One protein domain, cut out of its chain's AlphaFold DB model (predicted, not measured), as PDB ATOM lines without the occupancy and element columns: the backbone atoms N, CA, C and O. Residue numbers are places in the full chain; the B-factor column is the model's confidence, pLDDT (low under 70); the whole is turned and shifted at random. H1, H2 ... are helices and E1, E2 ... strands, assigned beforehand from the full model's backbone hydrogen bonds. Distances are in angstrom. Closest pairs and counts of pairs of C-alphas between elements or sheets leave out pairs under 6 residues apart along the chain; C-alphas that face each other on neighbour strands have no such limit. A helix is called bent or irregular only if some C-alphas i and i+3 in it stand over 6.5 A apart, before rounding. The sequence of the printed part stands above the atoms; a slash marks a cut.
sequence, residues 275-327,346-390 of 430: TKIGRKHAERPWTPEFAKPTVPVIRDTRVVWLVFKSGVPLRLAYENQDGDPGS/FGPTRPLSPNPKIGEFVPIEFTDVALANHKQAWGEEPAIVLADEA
ATOM      1  N   THR A 275     126.801 168.351 119.271       86.25
ATOM      2  CA  THR A 275     128.126 168.542 119.885       86.25
ATOM      3  C   THR A 275     128.310 167.746 121.172       86.25
ATOM      4  O   THR A 275     129.437 167.611 121.645       86.25
ATOM      5  N   LYS A 276     127.230 167.251 121.790       89.88
ATOM      6  CA  LYS A 276     127.274 166.473 123.034       89.88
ATOM      7  C   LYS A 276     127.568 164.994 122.791       89.88
ATOM      8  O   LYS A 276     127.896 164.330 123.763       89.88
ATOM      9  N   ILE A 277     127.494 164.509 121.547       90.75
ATOM     10  CA  ILE A 277     127.857 163.132 121.180       90.75
ATOM     11  C   ILE A 277     129.311 162.849 121.592       90.75
ATOM     12  O   ILE A 277     130.187 163.697 121.426       90.75
ATOM     13  N   GLY A 278     129.544 161.662 122.148       89.62
ATOM     14  CA  GLY A 278     130.806 161.245 122.752       89.62
ATOM     15  C   GLY A 278     130.724 161.149 124.277       89.62
ATOM     16  O   GLY A 278     129.644 161.239 124.865       89.62
ATOM     17  N   ARG A 279     131.878 160.936 124.911       88.94
ATOM     18  CA  ARG A 279     132.031 160.845 126.368       88.94
ATOM     19  C   ARG A 279     132.430 162.201 126.946       88.94
ATOM     20  O   ARG A 279     133.431 162.781 126.529       88.94
ATOM     21  N   LYS A 280     131.667 162.724 127.911       88.44
ATOM     22  CA  LYS A 280     131.945 164.020 128.560       88.44
ATOM     23  C   LYS A 280     131.683 163.985 130.059       88.44
ATOM     24  O   LYS A 280     130.812 163.261 130.530       88.44
ATOM     25  N   HIS A 281     132.378 164.844 130.799       87.19
ATOM     26  CA  HIS A 281     131.930 165.205 132.138       87.19
ATOM     27  C   HIS A 281     130.632 166.005 132.049       87.19
ATOM     28  O   HIS A 281     130.511 166.933 131.246       87.19
ATOM     29  N   ALA A 282     129.662 165.632 132.871       87.12
ATOM     30  CA  ALA A 282     128.386 166.313 132.970       87.12
ATOM     31  C   ALA A 282     127.942 166.390 134.430       87.12
ATOM     32  O   ALA A 282     128.449 165.685 135.301       87.12
ATOM     33  N   GLU A 283     126.948 167.230 134.681       85.69
ATOM     34  CA  GLU A 283     126.226 167.231 135.944       85.69
ATOM     35  C   GLU A 283     124.876 166.550 135.740       85.69
ATOM     36  O   GLU A 283     124.158 166.796 134.758       85.69
ATOM     37  N   ARG A 284     124.530 165.650 136.660       79.12
ATOM     38  CA  ARG A 284     123.191 165.074 136.725       79.12
ATOM     39  C   ARG A 284     122.326 165.956 137.633       79.12
ATOM     40  O   ARG A 284     122.736 166.198 138.772       79.12
ATOM     41  N   PRO A 285     121.161 166.443 137.156       74.69
ATOM     42  CA  PRO A 285     120.241 167.190 138.002       74.69
ATOM     43  C   PRO A 285     119.736 166.302 139.139       74.69
ATOM     44  O   PRO A 285     119.597 165.087 138.972       74.69
ATOM     45  N   TRP A 286     119.469 166.927 140.284       70.44
ATOM     46  CA  TRP A 286     118.985 166.254 141.481       70.44
ATOM     47  C   TRP A 286     117.780 165.348 141.196       70.44
ATOM     48  O   TRP A 286     116.796 165.774 140.587       70.44
ATOM     49  N   THR A 287     117.837 164.116 141.696       69.12
ATOM     50  CA  THR A 287     116.658 163.268 141.903       69.12
ATOM     51  C   THR A 287     116.598 162.879 143.384       69.12
ATOM     52  O   THR A 287     117.648 162.835 144.029       69.12
ATOM     53  N   PRO A 288     115.412 162.563 143.944       70.25
ATOM     54  CA  PRO A 288     115.260 162.173 145.354       70.25
ATOM     55  C   PRO A 288     116.132 160.987 145.792       70.25
ATOM     56  O   PRO A 288     116.358 160.782 146.979       70.25
ATOM     57  N   GLU A 289     116.629 160.212 144.830       65.75
ATOM     58  CA  GLU A 289     117.531 159.076 145.020       65.75
ATOM     59  C   GLU A 289     118.960 159.496 145.419       65.75
ATOM     60  O   GLU A 289     119.714 158.674 145.935       65.75
ATOM     61  N   PHE A 290     119.346 160.763 145.216       65.12
ATOM     62  CA  PHE A 290     120.691 161.264 145.507       65.12
ATOM     63  C   PHE A 290     120.663 162.414 146.523       65.12
ATOM     64  O   PHE A 290     119.918 163.381 146.397       65.12
ATOM     65  N   ALA A 291     121.533 162.346 147.532       61.19
ATOM     66  CA  ALA A 291     121.572 163.317 148.631       61.19
ATOM     67  C   ALA A 291     122.176 164.693 148.263       61.19
ATOM     68  O   ALA A 291     122.066 165.633 149.048       61.19
ATOM     69  N   LYS A 292     122.839 164.831 147.103       66.88
ATOM     70  CA  LYS A 292     123.514 166.070 146.669       66.88
ATOM     71  C   LYS A 292     122.783 166.722 145.488       66.88
ATOM     72  O   LYS A 292     122.389 165.990 144.583       66.88
ATOM     73  N   PRO A 293     122.657 168.066 145.449       65.50
ATOM     74  CA  PRO A 293     121.863 168.793 144.446       65.50
ATOM     75  C   PRO A 293     122.371 168.625 143.005       65.50
ATOM     76  O   PRO A 293     121.587 168.662 142.061       65.50
ATOM     77  N   THR A 294     123.665 168.382 142.829       77.06
ATOM     78  CA  THR A 294     124.243 167.910 141.571       77.06
ATOM     79  C   THR A 294     125.294 166.857 141.886       77.06
ATOM     80  O   THR A 294     126.026 166.949 142.877       77.06
ATOM     81  N   VAL A 295     125.342 165.814 141.059       80.62
ATOM     82  CA  VAL A 295     126.379 164.782 141.134       80.62
ATOM     83  C   VAL A 295     127.172 164.851 139.831       80.62
ATOM     84  O   VAL A 295     126.552 164.779 138.762       80.62
ATOM     85  N   PRO A 296     128.506 165.034 139.882       87.25
ATOM     86  CA  PRO A 296     129.328 164.945 138.685       87.25
ATOM     87  C   PRO A 296     129.253 163.514 138.150       87.25
ATOM     88  O   PRO A 296     129.323 162.558 138.918       87.25
ATOM     89  N   VAL A 297     129.096 163.367 136.841       89.88
ATOM     90  CA  VAL A 297     129.005 162.072 136.161       89.88
ATOM     91  C   VAL A 297     129.857 162.079 134.902       89.88
ATOM     92  O   VAL A 297     130.153 163.135 134.333       89.88
ATOM     93  N   ILE A 298     130.225 160.888 134.441       90.19
ATOM     94  CA  ILE A 298     130.651 160.690 133.055       90.19
ATOM     95  C   ILE A 298     129.396 160.357 132.257       90.19
ATOM     96  O   ILE A 298     128.681 159.421 132.603       90.19
ATOM     97  N   ARG A 299     129.101 161.136 131.218       91.88
ATOM     98  CA  ARG A 299     127.966 160.912 130.326       91.88
ATOM     99  C   ARG A 299     128.468 160.501 128.955       91.88
ATOM    100  O   ARG A 299     129.177 161.267 128.303       91.88
ATOM    101  N   ASP A 300     128.022 159.333 128.521       93.00
ATOM    102  CA  ASP A 300     128.161 158.874 127.147       93.00
ATOM    103  C   ASP A 300     126.897 159.244 126.381       93.00
ATOM    104  O   ASP A 300     125.801 158.828 126.759       93.00
ATOM    105  N   THR A 301     127.041 160.007 125.303       94.19
ATOM    106  CA  THR A 301     125.946 160.339 124.388       94.19
ATOM    107  C   THR A 301     126.227 159.737 123.019       94.19
ATOM    108  O   THR A 301     127.249 160.024 122.394       94.19
ATOM    109  N   ARG A 302     125.290 158.947 122.502       94.25
ATOM    110  CA  ARG A 302     125.288 158.478 121.112       94.25
ATOM    111  C   ARG A 302     123.964 158.806 120.439       94.25
ATOM    112  O   ARG A 302     123.086 159.429 121.030       94.25
ATOM    113  N   VAL A 303     123.831 158.374 119.194       95.62
ATOM    114  CA  VAL A 303     122.546 158.357 118.486       95.62
ATOM    115  C   VAL A 303     122.140 156.935 118.145       95.62
ATOM    116  O   VAL A 303     123.008 156.080 117.995       95.62
ATOM    117  N   VAL A 304     120.839 156.697 118.026       95.19
ATOM    118  CA  VAL A 304     120.239 155.408 117.663       95.19
ATOM    119  C   VAL A 304     119.070 155.624 116.710       95.19
ATOM    120  O   VAL A 304     118.380 156.647 116.773       95.19
ATOM    121  N   TRP A 305     118.843 154.668 115.815       94.56
ATOM    122  CA  TRP A 305     117.681 154.662 114.934       94.56
ATOM    123  C   TRP A 305     116.476 154.077 115.664       94.56
ATOM    124  O   TRP A 305     116.507 152.927 116.096       94.56
ATOM    125  N   LEU A 306     115.395 154.846 115.775       92.75
ATOM    126  CA  LEU A 306     114.135 154.368 116.334       92.75
ATOM    127  C   LEU A 306     113.224 153.844 115.225       92.75
ATOM    128  O   LEU A 306     112.864 154.580 114.300       92.75
ATOM    129  N   VAL A 307     112.830 152.575 115.348       89.38
ATOM    130  CA  VAL A 307     111.822 151.933 114.494       89.38
ATOM    131  C   VAL A 307     110.478 151.967 115.205       89.38
ATOM    132  O   VAL A 307     110.328 151.440 116.310       89.38
ATOM    133  N   PHE A 308     109.478 152.557 114.556       86.38
ATOM    134  CA  PHE A 308     108.116 152.634 115.071       86.38
ATOM    135  C   PHE A 308     107.255 151.535 114.452       86.38
ATOM    136  O   PHE A 308     107.192 151.402 113.230       86.38
ATOM    137  N   LYS A 309     106.517 150.786 115.281       83.88
ATOM    138  CA  LYS A 309     105.584 149.753 114.788       83.88
ATOM    139  C   LYS A 309     104.442 150.316 113.944       83.88
ATOM    140  O   LYS A 309     103.844 149.593 113.159       83.88
ATOM    141  N   SER A 310     104.154 151.607 114.085       83.12
ATOM    142  CA  SER A 310     103.118 152.324 113.341       83.12
ATOM    143  C   SER A 310     103.458 152.578 111.867       83.12
ATOM    144  O   SER A 310     102.655 153.192 111.172       83.12
ATOM    145  N   GLY A 311     104.638 152.165 111.387       80.25
ATOM    146  CA  GLY A 311     105.089 152.444 110.018       80.25
ATOM    147  C   GLY A 311     105.562 153.885 109.802       80.25
ATOM    148  O   GLY A 311     105.828 154.284 108.670       80.25
ATOM    149  N   VAL A 312     105.683 154.674 110.877       82.31
ATOM    150  CA  VAL A 312     106.321 155.997 110.835       82.31
ATOM    151  C   VAL A 312     107.780 155.822 110.396       82.31
ATOM    152  O   VAL A 312     108.435 154.877 110.850       82.31
ATOM    153  N   PRO A 313     108.306 156.708 109.526       84.38
ATOM    154  CA  PRO A 313     109.687 156.621 109.070       84.38
ATOM    155  C   PRO A 313     110.669 156.594 110.243       84.38
ATOM    156  O   PRO A 313     110.455 157.242 111.270       84.38
ATOM    157  N   LEU A 314     111.760 155.848 110.054       89.38
ATOM    158  CA  LEU A 314     112.902 155.785 110.965       89.38
ATOM    159  C   LEU A 314     113.319 157.194 111.401       89.38
ATOM    160  O   LEU A 314     113.522 158.076 110.563       89.38
ATOM    161  N   ARG A 315     113.470 157.404 112.713       92.50
ATOM    162  CA  ARG A 315     113.973 158.674 113.255       92.50
ATOM    163  C   ARG A 315     115.206 158.444 114.103       92.50
ATOM    164  O   ARG A 315     115.256 157.498 114.880       92.50
ATOM    165  N   LEU A 316     116.177 159.335 113.968       95.06
ATOM    166  CA  LEU A 316     117.390 159.318 114.768       95.06
ATOM    167  C   LEU A 316     117.122 160.023 116.107       95.06
ATOM    168  O   LEU A 316     116.560 161.120 116.126       95.06
ATOM    169  N   ALA A 317     117.500 159.403 117.220       95.75
ATOM    170  CA  ALA A 317     117.345 159.963 118.561       95.75
ATOM    171  C   ALA A 317     118.655 159.888 119.340       95.75
ATOM    172  O   ALA A 317     119.483 159.014 119.081       95.75
ATOM    173  N   TYR A 318     118.838 160.794 120.300       95.50
ATOM    174  CA  TYR A 318     119.954 160.710 121.234       95.50
ATOM    175  C   TYR A 318     119.723 159.594 122.244       95.50
ATOM    176  O   TYR A 318     118.614 159.406 122.734       95.50
ATOM    177  N   GLU A 319     120.787 158.902 122.617       94.75
ATOM    178  CA  GLU A 319     120.790 157.936 123.704       94.75
ATOM    179  C   GLU A 319     121.932 158.271 124.661       94.75
ATOM    180  O   GLU A 319     123.065 158.487 124.233       94.75
ATOM    181  N   ASN A 320     121.620 158.348 125.955       94.12
ATOM    182  CA  ASN A 320     122.554 158.772 126.991       94.12
ATOM    183  C   ASN A 320     122.725 157.693 128.061       94.12
ATOM    184  O   ASN A 320     121.733 157.122 128.514       94.12
ATOM    185  N   GLN A 321     123.951 157.477 128.531       92.75
ATOM    186  CA  GLN A 321     124.225 156.633 129.692       92.75
ATOM    187  C   GLN A 321     125.171 157.350 130.655       92.75
ATOM    188  O   GLN A 321     126.281 157.731 130.284       92.75
ATOM    189  N   ASP A 322     124.711 157.540 131.892       92.19
ATOM    190  CA  ASP A 322     125.493 158.179 132.951       92.19
ATOM    191  C   ASP A 322     126.264 157.117 133.742       92.19
ATOM    192  O   ASP A 322     125.743 156.038 134.028       92.19
ATOM    193  N   GLY A 323     127.490 157.445 134.134       89.44
ATOM    194  CA  GLY A 323     128.391 156.586 134.890       89.44
ATOM    195  C   GLY A 323     129.068 157.295 136.046       89.44
ATOM    196  O   GLY A 323     129.062 158.525 136.148       89.44
ATOM    197  N   ASP A 324     129.653 156.479 136.918       84.81
ATOM    198  CA  ASP A 324     130.429 156.925 138.071       84.81
ATOM    199  C   ASP A 324     131.597 157.829 137.620       84.81
ATOM    200  O   ASP A 324     132.401 157.402 136.784       84.81
ATOM    201  N   PRO A 325     131.727 159.061 138.155       80.25
ATOM    202  CA  PRO A 325     132.850 159.947 137.845       80.25
ATOM    203  C   PRO A 325     134.216 159.362 138.238       80.25
ATOM    204  O   PRO A 325     135.227 159.789 137.691       80.25
ATOM    205  N   GLY A 326     134.257 158.406 139.174       74.25
ATOM    206  CA  GLY A 326     135.466 157.685 139.575       74.25
ATOM    207  C   GLY A 326     135.791 156.464 138.710       74.25
ATOM    208  O   GLY A 326     136.714 155.718 139.042       74.25
ATOM    209  N   SER A 327     135.033 156.213 137.635       67.00
ATOM    210  CA  SER A 327     135.336 155.126 136.701       67.00
ATOM    211  C   SER A 327     136.704 155.367 136.040       67.00
ATOM    212  O   SER A 327     136.961 156.478 135.581       67.00
ATOM    213  N   PHE A 346     130.276 152.004 123.865       83.75
ATOM    214  CA  PHE A 346     129.233 152.840 124.447       83.75
ATOM    215  C   PHE A 346     128.839 152.328 125.834       83.75
ATOM    216  O   PHE A 346     128.580 151.132 126.011       83.75
ATOM    217  N   GLY A 347     128.749 153.260 126.777       83.94
ATOM    218  CA  GLY A 347     128.385 153.002 128.154       83.94
ATOM    219  C   GLY A 347     129.622 153.021 129.058       83.94
ATOM    220  O   GLY A 347     130.614 152.345 128.765       83.94
ATOM    221  N   PRO A 348     129.576 153.758 130.178       83.62
ATOM    222  CA  PRO A 348     130.647 153.739 131.161       83.62
ATOM    223  C   PRO A 348     130.737 152.356 131.814       83.62
ATOM    224  O   PRO A 348     129.730 151.674 132.008       83.62
ATOM    225  N   THR A 349     131.942 151.958 132.213       84.31
ATOM    226  CA  THR A 349     132.241 150.678 132.873       84.31
ATOM    227  C   THR A 349     131.421 150.487 134.153       84.31
ATOM    228  O   THR A 349     131.068 149.363 134.508       84.31
ATOM    229  N   ARG A 350     131.080 151.586 134.836       86.62
ATOM    230  CA  ARG A 350     130.196 151.611 136.009       86.62
ATOM    231  C   ARG A 350     128.991 152.515 135.747       86.62
ATOM    232  O   ARG A 350     129.026 153.689 136.126       86.62
ATOM    233  N   PRO A 351     127.940 152.011 135.082       88.94
ATOM    234  CA  PRO A 351     126.776 152.822 134.780       88.94
ATOM    235  C   PRO A 351     125.927 153.048 136.035       88.94
ATOM    236  O   PRO A 351     125.720 152.144 136.842       88.94
ATOM    237  N   LEU A 352     125.418 154.270 136.190       87.38
ATOM    238  CA  LEU A 352     124.523 154.660 137.286       87.38
ATOM    239  C   LEU A 352     123.073 154.228 137.042       87.38
ATOM    240  O   LEU A 352     122.262 154.253 137.964       87.38
ATOM    241  N   SER A 353     122.729 153.871 135.806       85.69
ATOM    242  CA  SER A 353     121.450 153.263 135.446       85.69
ATOM    243  C   SER A 353     121.683 151.969 134.667       85.69
ATOM    244  O   SER A 353     122.603 151.908 133.849       85.69
ATOM    245  N   PRO A 354     120.850 150.933 134.878       84.50
ATOM    246  CA  PRO A 354     121.015 149.657 134.184       84.50
ATOM    247  C   PRO A 354     120.809 149.799 132.674       84.50
ATOM    248  O   PRO A 354     121.497 149.145 131.898       84.50
ATOM    249  N   ASN A 355     119.902 150.692 132.268       87.69
ATOM    250  CA  ASN A 355     119.580 150.941 130.870       87.69
ATOM    251  C   ASN A 355     119.979 152.366 130.464       87.69
ATOM    252  O   ASN A 355     119.856 153.294 131.279       87.69
ATOM    253  N   PRO A 356     120.426 152.555 129.213       90.44
ATOM    254  CA  PRO A 356     120.587 153.877 128.636       90.44
ATOM    255  C   PRO A 356     119.224 154.559 128.442       90.44
ATOM    256  O   PRO A 356     118.181 153.916 128.309       90.44
ATOM    257  N   LYS A 357     119.226 155.891 128.453       91.44
ATOM    258  CA  LYS A 357     118.032 156.723 128.315       91.44
ATOM    259  C   LYS A 357     117.951 157.306 126.910       91.44
ATOM    260  O   LYS A 357     118.825 158.076 126.510       91.44
ATOM    261  N   ILE A 358     116.847 157.032 126.220       91.81
ATOM    262  CA  ILE A 358     116.496 157.718 124.974       91.81
ATOM    263  C   ILE A 358     116.084 159.161 125.292       91.81
ATOM    264  O   ILE A 358     115.232 159.414 126.147       91.81
ATOM    265  N   GLY A 359     116.758 160.103 124.643       91.38
ATOM    266  CA  GLY A 359     116.533 161.535 124.745       91.38
ATOM    267  C   GLY A 359     115.674 162.071 123.604       91.38
ATOM    268  O   GLY A 359     114.761 161.411 123.111       91.38
ATOM    269  N   GLU A 360     115.969 163.306 123.208       93.88
ATOM    270  CA  GLU A 360     115.274 163.995 122.123       93.88
ATOM    271  C   GLU A 360     115.647 163.426 120.745       93.88
ATOM    272  O   GLU A 360     116.670 162.755 120.568       93.88
ATOM    273  N   PHE A 361     114.813 163.719 119.748       95.06
ATOM    274  CA  PHE A 361     115.132 163.421 118.357       95.06
ATOM    275  C   PHE A 361     116.228 164.346 117.839       95.06
ATOM    276  O   PHE A 361     116.220 165.547 118.106       95.06
ATOM    277  N   VAL A 362     117.115 163.794 117.015       94.75
ATOM    278  CA  VAL A 362     118.047 164.599 116.230       94.75
ATOM    279  C   VAL A 362     117.230 165.377 115.192       94.75
ATOM    280  O   VAL A 362     116.445 164.767 114.455       94.75
ATOM    281  N   PRO A 363     117.365 166.714 115.107       93.31
ATOM    282  CA  PRO A 363     116.736 167.474 114.034       93.31
ATOM    283  C   PRO A 363     117.189 166.945 112.669       93.31
ATOM    284  O   PRO A 363     118.372 166.673 112.476       93.31
ATOM    285  N   ILE A 364     116.257 166.820 111.717       89.12
ATOM    286  CA  ILE A 364     116.527 166.223 110.395       89.12
ATOM    287  C   ILE A 364     117.736 166.880 109.717       89.12
ATOM    288  O   ILE A 364     118.596 166.177 109.190       89.12
ATOM    289  N   GLU A 365     117.841 168.205 109.811       84.06
ATOM    290  CA  GLU A 365     118.925 169.010 109.237       84.06
ATOM    291  C   GLU A 365     120.320 168.735 109.825       84.06
ATOM    292  O   GLU A 365     121.311 169.173 109.250       84.06
ATOM    293  N   PHE A 366     120.418 167.999 110.936       89.38
ATOM    294  CA  PHE A 366     121.688 167.634 111.572       89.38
ATOM    295  C   PHE A 366     121.928 166.119 111.630       89.38
ATOM    296  O   PHE A 366     122.866 165.673 112.290       89.38
ATOM    297  N   THR A 367     121.117 165.323 110.923       89.88
ATOM    298  CA  THR A 367     121.220 163.852 110.906       89.88
ATOM    299  C   THR A 367     122.602 163.388 110.449       89.88
ATOM    300  O   THR A 367     123.252 162.620 111.154       89.88
ATOM    301  N   ASP A 368     123.095 163.897 109.318       84.25
ATOM    302  CA  ASP A 368     124.386 163.479 108.753       84.25
ATOM    303  C   ASP A 368     125.560 163.797 109.680       84.25
ATOM    304  O   ASP A 368     126.491 163.001 109.816       84.25
ATOM    305  N   VAL A 369     125.498 164.950 110.350       84.12
ATOM    306  CA  VAL A 369     126.516 165.373 111.315       84.12
ATOM    307  C   VAL A 369     126.469 164.501 112.562       84.12
ATOM    308  O   VAL A 369     127.502 164.032 113.032       84.12
ATOM    309  N   ALA A 370     125.272 164.231 113.078       89.56
ATOM    310  CA  ALA A 370     125.096 163.372 114.238       89.56
ATOM    311  C   ALA A 370     125.608 161.947 113.973       89.56
ATOM    312  O   ALA A 370     126.268 161.361 114.829       89.56
ATOM    313  N   LEU A 371     125.362 161.411 112.773       89.88
ATOM    314  CA  LEU A 371     125.894 160.119 112.333       89.88
ATOM    315  C   LEU A 371     127.421 160.137 112.197       89.88
ATOM    316  O   LEU A 371     128.073 159.175 112.593       89.88
ATOM    317  N   ALA A 372     128.003 161.217 111.670       83.06
ATOM    318  CA  ALA A 372     129.453 161.357 111.572       83.06
ATOM    319  C   ALA A 372     130.117 161.401 112.960       83.06
ATOM    320  O   ALA A 372     131.047 160.634 113.209       83.06
ATOM    321  N   ASN A 373     129.585 162.211 113.882       83.56
ATOM    322  CA  ASN A 373     130.081 162.310 115.257       83.56
ATOM    323  C   ASN A 373     129.902 160.994 116.021       83.56
ATOM    324  O   ASN A 373     130.786 160.586 116.769       83.56
ATOM    325  N   HIS A 374     128.781 160.295 115.807       90.56
ATOM    326  CA  HIS A 374     128.595 158.946 116.337       90.56
ATOM    327  C   HIS A 374     129.684 158.023 115.831       90.56
ATOM    328  O   HIS A 374     130.307 157.324 116.625       90.56
ATOM    329  N   LYS A 375     129.911 158.033 114.513       86.19
ATOM    330  CA  LYS A 375     130.852 157.120 113.890       86.19
ATOM    331  C   LYS A 375     132.266 157.307 114.424       86.19
ATOM    332  O   LYS A 375     132.984 156.344 114.673       86.19
ATOM    333  N   GLN A 376     132.644 158.565 114.605       80.75
ATOM    334  CA  GLN A 376     133.927 158.944 115.168       80.75
ATOM    335  C   GLN A 376     134.072 158.507 116.630       80.75
ATOM    336  O   GLN A 376     135.089 157.918 116.975       80.75
ATOM    337  N   ALA A 377     133.068 158.762 117.472       83.19
ATOM    338  CA  ALA A 377     133.153 158.466 118.902       83.19
ATOM    339  C   ALA A 377     133.000 156.968 119.231       83.19
ATOM    340  O   ALA A 377     133.652 156.455 120.141       83.19
ATOM    341  N   TRP A 378     132.129 156.260 118.508       86.31
ATOM    342  CA  TRP A 378     131.615 154.948 118.923       86.31
ATOM    343  C   TRP A 378     131.814 153.825 117.895       86.31
ATOM    344  O   TRP A 378     131.557 152.668 118.218       86.31
ATOM    345  N   GLY A 379     132.290 154.115 116.679       84.56
ATOM    346  CA  GLY A 379     132.502 153.102 115.637       84.56
ATOM    347  C   GLY A 379     131.376 153.017 114.609       84.56
ATOM    348  O   GLY A 379     130.898 154.033 114.142       84.56
ATOM    349  N   GLU A 380     131.014 151.827 114.128       79.56
ATOM    350  CA  GLU A 380     130.077 151.698 112.995       79.56
ATOM    351  C   GLU A 380     128.602 152.025 113.338       79.56
ATOM    352  O   GLU A 380     128.323 152.709 114.317       79.56
ATOM    353  N   GLU A 381     127.667 151.646 112.453       75.62
ATOM    354  CA  GLU A 381     126.309 152.200 112.367       75.62
ATOM    355  C   GLU A 381     125.538 152.252 113.702       75.62
ATOM    356  O   GLU A 381     125.626 151.328 114.516       75.62
ATOM    357  N   PRO A 382     124.719 153.306 113.908       80.69
ATOM    358  CA  PRO A 382     123.892 153.438 115.096       80.69
ATOM    359  C   PRO A 382     123.033 152.202 115.338       80.69
ATOM    360  O   PRO A 382     122.404 151.679 114.416       80.69
ATOM    361  N   ALA A 383     122.928 151.803 116.604       79.94
ATOM    362  CA  ALA A 383     122.018 150.739 116.999       79.94
ATOM    363  C   ALA A 383     120.569 151.067 116.596       79.94
ATOM    364  O   ALA A 383     120.154 152.230 116.583       79.94
ATOM    365  N   ILE A 384     119.798 150.023 116.298       82.81
ATOM    366  CA  ILE A 384     118.367 150.116 116.016       82.81
ATOM    367  C   ILE A 384     117.606 149.721 117.274       82.81
ATOM    368  O   ILE A 384     117.825 148.642 117.820       82.81
ATOM    369  N   VAL A 385     116.703 150.589 117.718       81.75
ATOM    370  CA  VAL A 385     115.909 150.405 118.934       81.75
ATOM    371  C   VAL A 385     114.426 150.459 118.575       81.75
ATOM    372  O   VAL A 385     113.984 151.305 117.791       81.75
ATOM    373  N   LEU A 386     113.630 149.548 119.135       78.19
ATOM    374  CA  LEU A 386     112.180 149.552 118.949       78.19
ATOM    375  C   LEU A 386     111.555 150.659 119.802       78.19
ATOM    376  O   LEU A 386     111.712 150.689 121.020       78.19
ATOM    377  N   ALA A 387     110.797 151.559 119.175       72.88
ATOM    378  CA  ALA A 387     110.236 152.730 119.853       72.88
ATOM    379  C   ALA A 387     109.271 152.380 121.007       72.88
ATOM    380  O   ALA A 387     109.099 153.176 121.929       72.88
ATOM    381  N   ASP A 388     108.675 151.184 120.995       66.94
ATOM    382  CA  ASP A 388     107.793 150.694 122.063       66.94
ATOM    383  C   ASP A 388     108.516 150.485 123.404       66.94
ATOM    384  O   ASP A 388     107.864 150.503 124.451       66.94
ATOM    385  N   GLU A 389     109.841 150.318 123.373       56.19
ATOM    386  CA  GLU A 389     110.721 150.266 124.547       56.19
ATOM    387  C   GLU A 389     111.142 151.679 124.999       56.19
ATOM    388  O   GLU A 389     111.565 151.882 126.135       56.19
ATOM    389  N   ALA A 390     110.953 152.689 124.143       54.31
ATOM    390  CA  ALA A 390     111.413 154.066 124.319       54.31
ATOM    391  C   ALA A 390     110.319 155.035 124.821       54.31
ATOM    392  O   ALA A 390     110.395 156.231 124.533       54.31
TER     393      ALA A 390
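Overview. This is residues 275 to 327 and 346 to 390 of the 430 residues of an uncharacterized protein of Deltaproteobacteria bacterium (UniProt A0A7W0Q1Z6). A strongly twisted sheet of five strands is built along the long, bent E2, with one helix, H1, crossing one face. The 98 printed residues include, in order, E1 E2 E3 E4 H1 E5, of mixed class; the branched sheet is mixed, and E1 E2 E3 form a meander, successive antiparallel neighbours. The whole is compact, radius of gyration of the C-alphas 14.3 A, spanning 43 by 29 by 22 A.

Arrangement. E1, residues 278 to 285, forms a hairpin with E2, residues 294 to 307; N 280 and O 299 are within hydrogen-bond range at 2.9 A. E3, residues 315 to 323, forms another hairpin with E2 on its other side, with N 302 and O 319 2.9 A apart. E4, residues 357 to 361, is antiparallel to E3, with N 359 and O 318 2.8 A apart. H1, residues 364 to 378, is on the sheet, across the strands, at a height of 7.8 A; its closest C-alphas to E2 are His 374 and Arg 302, 5.8 A. In H1, 9 of 11 O i to N i+4 pairs are within range. E5, residues 384 to 386, is parallel to E2, with N 385 and O 305 2.9 A apart.

Along the chain. E1 begins at C-alpha 278 (130.806, 161.245, 122.752), and E5 ends at C-alpha 386 (112.180, 149.552, 118.949). E2 is 33.8 A long, E3 26.1 A and H1 20.7 A; H1 is irregular, C-alphas 365 and 368 being 7.8 A apart.

Size, cuts and confidence. Residues 328 to 345 are not printed; C-alphas 327 and 346 are 13.9 A apart. Of the links printed whole, none is long. pLDDT is under 70 at residues 287, 289 to 293, 327 and 388 to 390.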